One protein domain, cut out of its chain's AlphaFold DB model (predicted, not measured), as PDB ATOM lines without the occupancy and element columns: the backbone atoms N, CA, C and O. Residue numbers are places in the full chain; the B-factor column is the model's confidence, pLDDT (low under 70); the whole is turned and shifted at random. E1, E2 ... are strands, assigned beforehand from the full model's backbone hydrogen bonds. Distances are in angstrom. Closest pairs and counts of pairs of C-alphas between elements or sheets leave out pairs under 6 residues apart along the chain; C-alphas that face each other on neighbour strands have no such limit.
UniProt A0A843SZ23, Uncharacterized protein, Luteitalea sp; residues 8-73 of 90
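Overview. This is residues 8 to 73 of the 90 residues of an uncharacterized protein of Luteitalea sp (UniProt A0A843SZ23). This is a small, loose sandwich: a three-stranded sheet, E1, E5 and E4, is partly face to face with the two-stranded hairpin of E2 and E3, whose strands stand at 33 degrees to those of the sheet. The hairpin's tip, residues 33 to 38, sticks out, and E3 runs on into E4, passing from one sheet to the other. The printed part has 66 residues with no named helix and five strands, E1 to E5 along the chain; the class is all strand and both sheets, ordered E1 - E5 - E4 and E2 - E3, are antiparallel. The whole is loose, with a radius of gyration of the C-alphas of 13.8 A, and elongated, spanning 43 by 25 by 15 A.

Along the chain. E5, residues 56 to 65, is the longest strand at 27.9 A and ends with C-alpha 65 at (281.777, 215.913, 135.722). E1, residues 8 to 16, measures 25.9 A and begins with C-alpha 8 at (277.973, 213.091, 131.390). E4 is residues 45 to 49. E2, residues 24 to 31, measures 22.1 A, and E3 is residues 40 to 43.

Arrangement. E5 is the inner strand. It is antiparallel to E1 at 161 degrees, with N 11 and O 61 2.9 A apart, and to E4 at 149 degrees, with N 47 and O 58 2.8 A apart; E4 and E5 form a hairpin. In the hairpin of E2 and E3, N 29 and O 42 are 2.8 A apart. Between the sheets, the closest C-alphas of E2 and E5, Val 27 and Tyr 59, are 7.4 A apart. E1 and E2 are near each other, with 5 pairs of C-alphas within 10 A; E1 and E3 are apart. Residues 30 to 31 of E2 also pair, antiparallel, with residues 72 to 73.

Size, cuts and confidence. The two C-alphas farthest apart, Asn 35 and Asp 52, are 44.7 A apart. The printed part has no cut and no long link; the link from E3 to E4 is tight. The mean pLDDT of the printed part is 87.6, and residues 19 to 23 are under 70.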
ATOM      1  N   THR A   8     278.555 214.214 130.658       88.69
ATOM      2  CA  THR A   8     277.973 213.091 131.390       88.69
ATOM      3  C   THR A   8     278.879 211.884 131.191       88.69
ATOM      4  O   THR A   8     278.936 211.332 130.090       88.69
ATOM      5  N   LEU A   9     279.575 211.456 132.243       89.81
ATOM      6  CA  LEU A   9     280.378 210.239 132.221       89.81
ATOM      7  C   LEU A   9     279.513 209.054 132.657       89.81
ATOM      8  O   LEU A   9     278.997 209.015 133.775       89.81
ATOM      9  N   LYS A  10     279.363 208.072 131.764       92.50
ATOM     10  CA  LYS A  10     278.682 206.802 132.038       92.50
ATOM     11  C   LYS A  10     279.722 205.697 132.141       92.50
ATOM     12  O   LYS A  10     280.372 205.370 131.154       92.50
ATOM     13  N   VAL A  11     279.842 205.101 133.321       92.44
ATOM     14  CA  VAL A  11     280.746 203.974 133.574       92.44
ATOM     15  C   VAL A  11     279.904 202.728 133.782       92.44
ATOM     16  O   VAL A  11     278.942 202.748 134.553       92.44
ATOM     17  N   SER A  12     280.215 201.649 133.066       93.31
ATOM     18  CA  SER A  12     279.573 200.344 133.238       93.31
ATOM     19  C   SER A  12     280.626 199.249 133.214       93.31
ATOM     20  O   SER A  12     281.384 199.174 132.252       93.31
ATOM     21  N   ILE A  13     280.672 198.420 134.258       92.69
ATOM     22  CA  ILE A  13     281.647 197.331 134.359       92.69
ATOM     23  C   ILE A  13     281.007 196.036 134.883       92.69
ATOM     24  O   ILE A  13     280.122 196.095 135.745       92.69
ATOM     25  N   PRO A  14     281.435 194.863 134.388       91.69
ATOM     26  CA  PRO A  14     281.100 193.588 135.003       91.69
ATOM     27  C   PRO A  14     281.929 193.389 136.279       91.69
ATOM     28  O   PRO A  14     283.139 193.606 136.285       91.69
ATOM     29  N   VAL A  15     281.285 192.959 137.364       88.31
ATOM     30  CA  VAL A  15     281.952 192.622 138.629       88.31
ATOM     31  C   VAL A  15     281.491 191.247 139.084       88.31
ATOM     32  O   VAL A  15     280.296 191.016 139.277       88.31
ATOM     33  N   TYR A  16     282.454 190.355 139.292       86.81
ATOM     34  CA  TYR A  16     282.240 189.040 139.880       86.81
ATOM     35  C   TYR A  16     282.401 189.128 141.401       86.81
ATOM     36  O   TYR A  16     283.466 189.500 141.892       86.81
ATOM     37  N   ARG A  17     281.338 188.827 142.157       77.12
ATOM     38  CA  ARG A  17     281.335 188.941 143.630       77.12
ATOM     39  C   ARG A  17     281.883 187.703 144.355       77.12
ATOM     40  O   ARG A  17     281.903 187.699 145.582       77.12
ATOM     41  N   GLY A  18     282.347 186.687 143.625       71.75
ATOM     42  CA  GLY A  18     282.789 185.422 144.217       71.75
ATOM     43  C   GLY A  18     281.643 184.617 144.837       71.75
ATOM     44  O   GLY A  18     280.485 185.029 144.820       71.75
ATOM     45  N   GLU A  19     281.968 183.446 145.380       68.38
ATOM     46  CA  GLU A  19     280.992 182.513 145.972       68.38
ATOM     47  C   GLU A  19     280.764 182.734 147.480       68.38
ATOM     48  O   GLU A  19     279.858 182.156 148.077       68.38
ATOM     49  N   ALA A  20     281.566 183.594 148.115       60.72
ATOM     50  CA  ALA A  20     281.521 183.817 149.555       60.72
ATOM     51  C   ALA A  20     280.345 184.728 149.957       60.72
ATOM     52  O   ALA A  20     280.450 185.954 149.960       60.72
ATOM     53  N   SER A  21     279.232 184.117 150.372       58.69
ATOM     54  CA  SER A  21     278.006 184.796 150.835       58.69
ATOM     55  C   SER A  21     278.211 185.785 151.997       58.69
ATOM     56  O   SER A  21     277.382 186.674 152.202       58.69
ATOM     57  N   ALA A  22     279.311 185.655 152.748       61.22
ATOM     58  CA  ALA A  22     279.587 186.429 153.957       61.22
ATOM     59  C   ALA A  22     280.183 187.827 153.704       61.22
ATOM     60  O   ALA A  22     280.106 188.687 154.583       61.22
ATOM     61  N   ILE A  23     280.777 188.079 152.531       65.44
ATOM     62  CA  ILE A  23     281.355 189.388 152.200       65.44
ATOM     63  C   ILE A  23     280.524 190.003 151.084       65.44
ATOM     64  O   ILE A  23     280.652 189.645 149.915       65.44
ATOM     65  N   ARG A  24     279.667 190.964 151.437       77.06
ATOM     66  CA  ARG A  24     279.067 191.820 150.416       77.06
ATOM     67  C   ARG A  24     280.112 192.822 149.943       77.06
ATOM     68  O   ARG A  24     280.964 193.263 150.707       77.06
ATOM     69  N   VAL A  25     280.057 193.159 148.664       83.69
ATOM     70  CA  VAL A  25     280.965 194.123 148.042       83.69
ATOM     71  C   VAL A  25     280.139 195.296 147.550       83.69
ATOM     72  O   VAL A  25     279.145 195.120 146.835       83.69
ATOM     73  N   ARG A  26     280.560 196.496 147.936       88.81
ATOM     74  CA  ARG A  26     280.078 197.753 147.381       88.81
ATOM     75  C   ARG A  26     281.042 198.172 146.280       88.81
ATOM     76  O   ARG A  26     282.250 198.202 146.483       88.81
ATOM     77  N   VAL A  27     280.507 198.441 145.097       91.94
ATOM     78  CA  VAL A  27     281.304 198.929 143.969       91.94
ATOM     79  C   VAL A  27     281.164 200.440 143.933       91.94
ATOM     80  O   VAL A  27     280.051 200.962 144.000       91.94
ATOM     81  N   GLU A  28     282.287 201.133 143.860       94.88
ATOM     82  CA  GLU A  28     282.384 202.583 143.946       94.88
ATOM     83  C   GLU A  28     283.204 203.111 142.768       94.88
ATOM     84  O   GLU A  28     284.206 202.517 142.374       94.88
ATOM     85  N   LEU A  29     282.786 204.240 142.210       94.31
ATOM     86  CA  LEU A  29     283.576 205.046 141.298       94.31
ATOM     87  C   LEU A  29     284.317 206.094 142.128       94.31
ATOM     88  O   LEU A  29     283.693 206.965 142.735       94.31
ATOM     89  N   TYR A  30     285.636 205.976 142.166       94.50
ATOM     90  CA  TYR A  30     286.526 206.803 142.966       94.50
ATOM     91  C   TYR A  30     287.331 207.741 142.066       94.50
ATOM     92  O   TYR A  30     287.779 207.326 141.002       94.50
ATOM     93  N   ALA A  31     287.566 208.975 142.499       93.69
ATOM     94  CA  ALA A  31     288.612 209.824 141.937       93.69
ATOM     95  C   ALA A  31     289.351 210.552 143.054       93.69
ATOM     96  O   ALA A  31     288.743 210.971 144.041       93.69
ATOM     97  N   ASP A  32     290.654 210.742 142.871       92.81
ATOM     98  CA  ASP A  32     291.479 211.412 143.865       92.81
ATOM     99  C   ASP A  32     291.032 212.853 144.131       92.81
ATOM    100  O   ASP A  32     290.439 213.557 143.292       92.81
ATOM    101  N   ALA A  33     291.345 213.287 145.348       91.75
ATOM    102  CA  ALA A  33     291.277 214.676 145.747       91.75
ATOM    103  C   ALA A  33     292.092 215.548 144.779       91.75
ATOM    104  O   ALA A  33     293.224 215.230 144.418       91.75
ATOM    105  N   ARG A  34     291.528 216.692 144.384       87.88
ATOM    106  CA  ARG A  34     292.259 217.750 143.672       87.88
ATOM    107  C   ARG A  34     292.317 218.988 144.550       87.88
ATOM    108  O   ARG A  34     291.342 219.301 145.225       87.88
ATOM    109  N   ASN A  35     293.442 219.700 144.505       86.50
ATOM    110  CA  ASN A  35     293.640 220.988 145.180       86.50
ATOM    111  C   ASN A  35     293.333 220.960 146.693       86.50
ATOM    112  O   ASN A  35     292.774 221.913 147.223       86.50
ATOM    113  N   GLY A  36     293.668 219.858 147.375       84.69
ATOM    114  CA  GLY A  36     293.452 219.713 148.821       84.69
ATOM    115  C   GLY A  36     291.996 219.495 149.246       84.69
ATOM    116  O   GLY A  36     291.702 219.602 150.430       84.69
ATOM    117  N   GLY A  37     291.088 219.220 148.304       88.50
ATOM    118  CA  GLY A  37     289.714 218.822 148.613       88.50
ATOM    119  C   GLY A  37     289.590 217.354 149.032       88.50
ATOM    120  O   GLY A  37     290.578 216.644 149.183       88.50
ATOM    121  N   GLU A  38     288.353 216.883 149.151       90.50
ATOM    122  CA  GLU A  38     288.057 215.477 149.432       90.50
ATOM    123  C   GLU A  38     288.078 214.621 148.150       90.50
ATOM    124  O   GLU A  38     287.799 215.127 147.049       90.50
ATOM    125  N   PRO A  39     288.394 213.317 148.257       92.25
ATOM    126  CA  PRO A  39     288.233 212.392 147.150       92.25
ATOM    127  C   PRO A  39     286.759 212.269 146.759       92.25
ATOM    128  O   PRO A  39     285.849 212.297 147.589       92.25
ATOM    129  N   PHE A  40     286.516 212.095 145.465       92.56
ATOM    130  CA  PHE A  40     285.181 211.816 144.959       92.56
ATOM    131  C   PHE A  40     284.896 210.323 145.096       92.56
ATOM    132  O   PHE A  40     285.654 209.504 144.578       92.56
ATOM    133  N   VAL A  41     283.790 209.970 145.749       94.19
ATOM    134  CA  VAL A  41     283.340 208.583 145.891       94.19
ATOM    135  C   VAL A  41     281.862 208.502 145.541       94.19
ATOM    136  O   VAL A  41     281.019 209.071 146.229       94.19
ATOM    137  N   GLN A  42     281.538 207.770 144.478       93.88
ATOM    138  CA  GLN A  42     280.163 207.521 144.057       93.88
ATOM    139  C   GLN A  42     279.877 206.025 144.068       93.88
ATOM    140  O   GLN A  42     280.473 205.266 143.309       93.88
ATOM    141  N   GLN A  43     278.908 205.586 144.869       94.56
ATOM    142  CA  GLN A  43     278.442 204.202 144.815       94.56
ATOM    143  C   GLN A  43     277.833 203.901 143.436       94.56
ATOM    144  O   GLN A  43     277.001 204.664 142.937       94.56
ATOM    145  N   MET A  44     278.235 202.778 142.838       94.25
ATOM    146  CA  MET A  44     277.657 202.254 141.604       94.25
ATOM    147  C   MET A  44     276.467 201.343 141.915       94.25
ATOM    148  O   MET A  44     276.480 200.575 142.881       94.25
ATOM    149  N   THR A  45     275.460 201.370 141.047       92.31
ATOM    150  CA  THR A  45     274.249 200.556 141.193       92.31
ATOM    151  C   THR A  45     274.341 199.321 140.296       92.31
ATOM    152  O   THR A  45     274.689 199.459 139.119       92.31
ATOM    153  N   PRO A  46     274.040 198.108 140.798       91.44
ATOM    154  CA  PRO A  46     273.913 196.933 139.945       91.44
ATOM    155  C   PRO A  46     272.656 197.065 139.077       91.44
ATOM    156  O   PRO A  46     271.565 197.281 139.598       91.44
ATOM    157  N   ILE A  47     272.804 196.939 137.761       92.25
ATOM    158  CA  ILE A  47     271.700 197.081 136.793       92.25
ATOM    159  C   ILE A  47     271.234 195.746 136.201       92.25
ATOM    160  O   ILE A  47     270.246 195.710 135.477       92.25
ATOM    161  N   GLY A  48     271.936 194.652 136.498       87.56
ATOM    162  CA  GLY A  48     271.571 193.311 136.055       87.56
ATOM    163  C   GLY A  48     272.640 192.284 136.405       87.56
ATOM    164  O   GLY A  48     273.800 192.639 136.627       87.56
ATOM    165  N   SER A  49     272.245 191.017 136.477       89.12
ATOM    166  CA  SER A  49     273.168 189.881 136.518       89.12
ATOM    167  C   SER A  49     273.660 189.543 135.112       89.12
ATOM    168  O   SER A  49     272.949 189.775 134.133       89.12
ATOM    169  N   ILE A  50     274.861 188.984 135.009       88.06
ATOM    170  CA  ILE A  50     275.367 188.458 133.739       88.06
ATOM    171  C   ILE A  50     274.830 187.028 133.577       88.06
ATOM    172  O   ILE A  50     275.007 186.233 134.504       88.06
ATOM    173  N   PRO A  51     274.156 186.694 132.458       89.06
ATOM    174  CA  PRO A  51     273.730 185.324 132.185       89.06
ATOM    175  C   PRO A  51     274.909 184.353 132.271       89.06
ATOM    176  O   PRO A  51     276.035 184.715 131.940       89.06
ATOM    177  N   ASP A  52     274.646 183.138 132.744       86.56
ATOM    178  CA  ASP A  52     275.608 182.027 132.798       86.56
ATOM    179  C   ASP A  52     276.836 182.221 133.712       86.56
ATOM    180  O   ASP A  52     277.635 181.298 133.863       86.56
ATOM    181  N   ILE A  53     276.970 183.370 134.392       86.44
ATOM    182  CA  ILE A  53     278.043 183.625 135.363       86.44
ATOM    183  C   ILE A  53     277.435 183.888 136.752       86.44
ATOM    184  O   ILE A  53     276.983 185.004 137.037       86.44
ATOM    185  N   PRO A  54     277.437 182.886 137.654       84.75
ATOM    186  CA  PRO A  54     276.943 183.046 139.017       84.75
ATOM    187  C   PRO A  54     277.615 184.226 139.718       84.75
ATOM    188  O   PRO A  54     278.813 184.442 139.574       84.75
ATOM    189  N   ASN A  55     276.864 185.000 140.500       83.94
ATOM    190  CA  ASN A  55     277.392 186.126 141.281       83.94
ATOM    191  C   ASN A  55     278.102 187.233 140.471       83.94
ATOM    192  O   ASN A  55     278.764 188.091 141.066       83.94
ATOM    193  N   ALA A  56     277.949 187.266 139.144       87.62
ATOM    194  CA  ALA A  56     278.402 188.371 138.312       87.62
ATOM    195  C   ALA A  56     277.273 189.368 138.047       87.62
ATOM    196  O   ALA A  56     276.170 189.003 137.637       87.62
ATOM    197  N   PHE A  57     277.569 190.648 138.250       90.00
ATOM    198  CA  PHE A  57     276.625 191.740 138.041       90.00
ATOM    199  C   PHE A  57     277.273 192.855 137.232       90.00
ATOM    200  O   PHE A  57     278.449 193.166 137.415       90.00
ATOM    201  N   ILE A  58     276.488 193.498 136.374       92.56
ATOM    202  CA  ILE A  58     276.887 194.733 135.708       92.56
ATOM    203  C   ILE A  58     276.566 195.885 136.650       92.56
ATOM    204  O   ILE A  58     275.413 196.086 137.034       92.56
ATOM    205  N   TYR A  59     277.586 196.651 137.004       93.19
ATOM    206  CA  TYR A  59     277.447 197.869 137.786       93.19
ATOM    207  C   TYR A  59     277.523 199.082 136.886       93.19
ATOM    208  O   TYR A  59     278.354 199.132 135.980       93.19
ATOM    209  N   ARG A  60     276.680 200.078 137.165       93.75
ATOM    210  CA  ARG A  60     276.649 201.340 136.436       93.75
ATOM    211  C   ARG A  60     276.665 202.534 137.381       93.75
ATOM    212  O   ARG A  60     275.990 202.539 138.408       93.75
ATOM    213  N   ALA A  61     277.388 203.568 136.971       93.31
ATOM    214  CA  ALA A  61     277.257 204.918 137.496       93.31
ATOM    215  C   ALA A  61     277.171 205.911 136.337       93.31
ATOM    216  O   ALA A  61     277.816 205.739 135.301       93.31
ATOM    217  N   THR A  62     276.351 206.939 136.523       93.12
ATOM    218  CA  THR A  62     276.280 208.098 135.634       93.12
ATOM    219  C   THR A  62     276.568 209.316 136.488       93.12
ATOM    220  O   THR A  62     275.853 209.541 137.462       93.12
ATOM    221  N   ILE A  63     277.618 210.059 136.154       91.12
ATOM    222  CA  ILE A  63     278.013 211.262 136.888       91.12
ATOM    223  C   ILE A  63     278.138 212.438 135.928       91.12
ATOM    224  O   ILE A  63     278.535 212.278 134.772       91.12
ATOM    225  N   HIS A  64     277.817 213.625 136.422       90.75
ATOM    226  CA  HIS A  64     278.103 214.876 135.732       90.75
ATOM    227  C   HIS A  64     279.449 215.387 136.231       90.75
ATOM    228  O   HIS A  64     279.620 215.619 137.428       90.75
ATOM    229  N   THR A  65     280.430 215.493 135.338       87.00
ATOM    230  CA  THR A  65     281.777 215.913 135.722       87.00
ATOM    231  C   THR A  65     282.504 216.588 134.569       87.00
ATOM    232  O   THR A  65     282.320 216.230 133.410       87.00
ATOM    233  N   ALA A  66     283.349 217.561 134.903       87.69
ATOM    234  CA  ALA A  66     284.293 218.170 133.972       87.69
ATOM    235  C   ALA A  66     285.640 217.426 133.910       87.69
ATOM    236  O   ALA A  66     286.522 217.792 133.133       87.69
ATOM    237  N   ARG A  67     285.836 216.419 134.774       88.62
ATOM    238  CA  ARG A  67     287.077 215.642 134.853       88.62
ATOM    239  C   ARG A  67     287.117 214.591 133.731       88.62
ATOM    240  O   ARG A  67     286.090 213.963 133.469       88.62
ATOM    241  N   PRO A  68     288.273 214.353 133.088       87.06
ATOM    242  CA  PRO A  68     288.415 213.259 132.132       87.06
ATOM    243  C   PRO A  68     288.152 211.898 132.788       87.06
ATOM    244  O   PRO A  68     288.442 211.688 133.963       87.06
ATOM    245  N   ALA A  69     287.657 210.941 132.000       87.31
ATOM    246  CA  ALA A  69     287.343 209.592 132.476       87.31
ATOM    247  C   ALA A  69     288.541 208.873 133.124       87.31
ATOM    248  O   ALA A  69     288.345 208.080 134.037       87.31
ATOM    249  N   ALA A  70     289.768 209.181 132.688       89.31
ATOM    250  CA  ALA A  70     291.005 208.608 133.222       89.31
ATOM    251  C   ALA A  70     291.288 208.983 134.689       89.31
ATOM    252  O   ALA A  70     292.056 208.290 135.348       89.31
ATOM    253  N   ASP A  71     290.658 210.040 135.211       91.19
ATOM    254  CA  ASP A  71     290.775 210.405 136.628       91.19
ATOM    255  C   ASP A  71     289.949 209.492 137.543       91.19
ATOM    256  O   ASP A  71     290.100 209.541 138.765       91.19
ATOM    257  N   PHE A  72     289.030 208.709 136.974       92.00
ATOM    258  CA  PHE A  72     288.130 207.859 137.734       92.00
ATOM    259  C   PHE A  72     288.581 206.405 137.679       92.00
ATOM    260  O   PHE A  72     288.813 205.833 136.617       92.00
ATOM    261  N   THR A  73     288.622 205.780 138.849       94.00
ATOM    262  CA  THR A  73     288.948 204.370 139.029       94.00
ATOM    263  C   THR A  73     287.780 203.668 139.700       94.00
ATOM    264  O   THR A  73     287.251 204.139 140.707       94.00
TER     265      THR A  73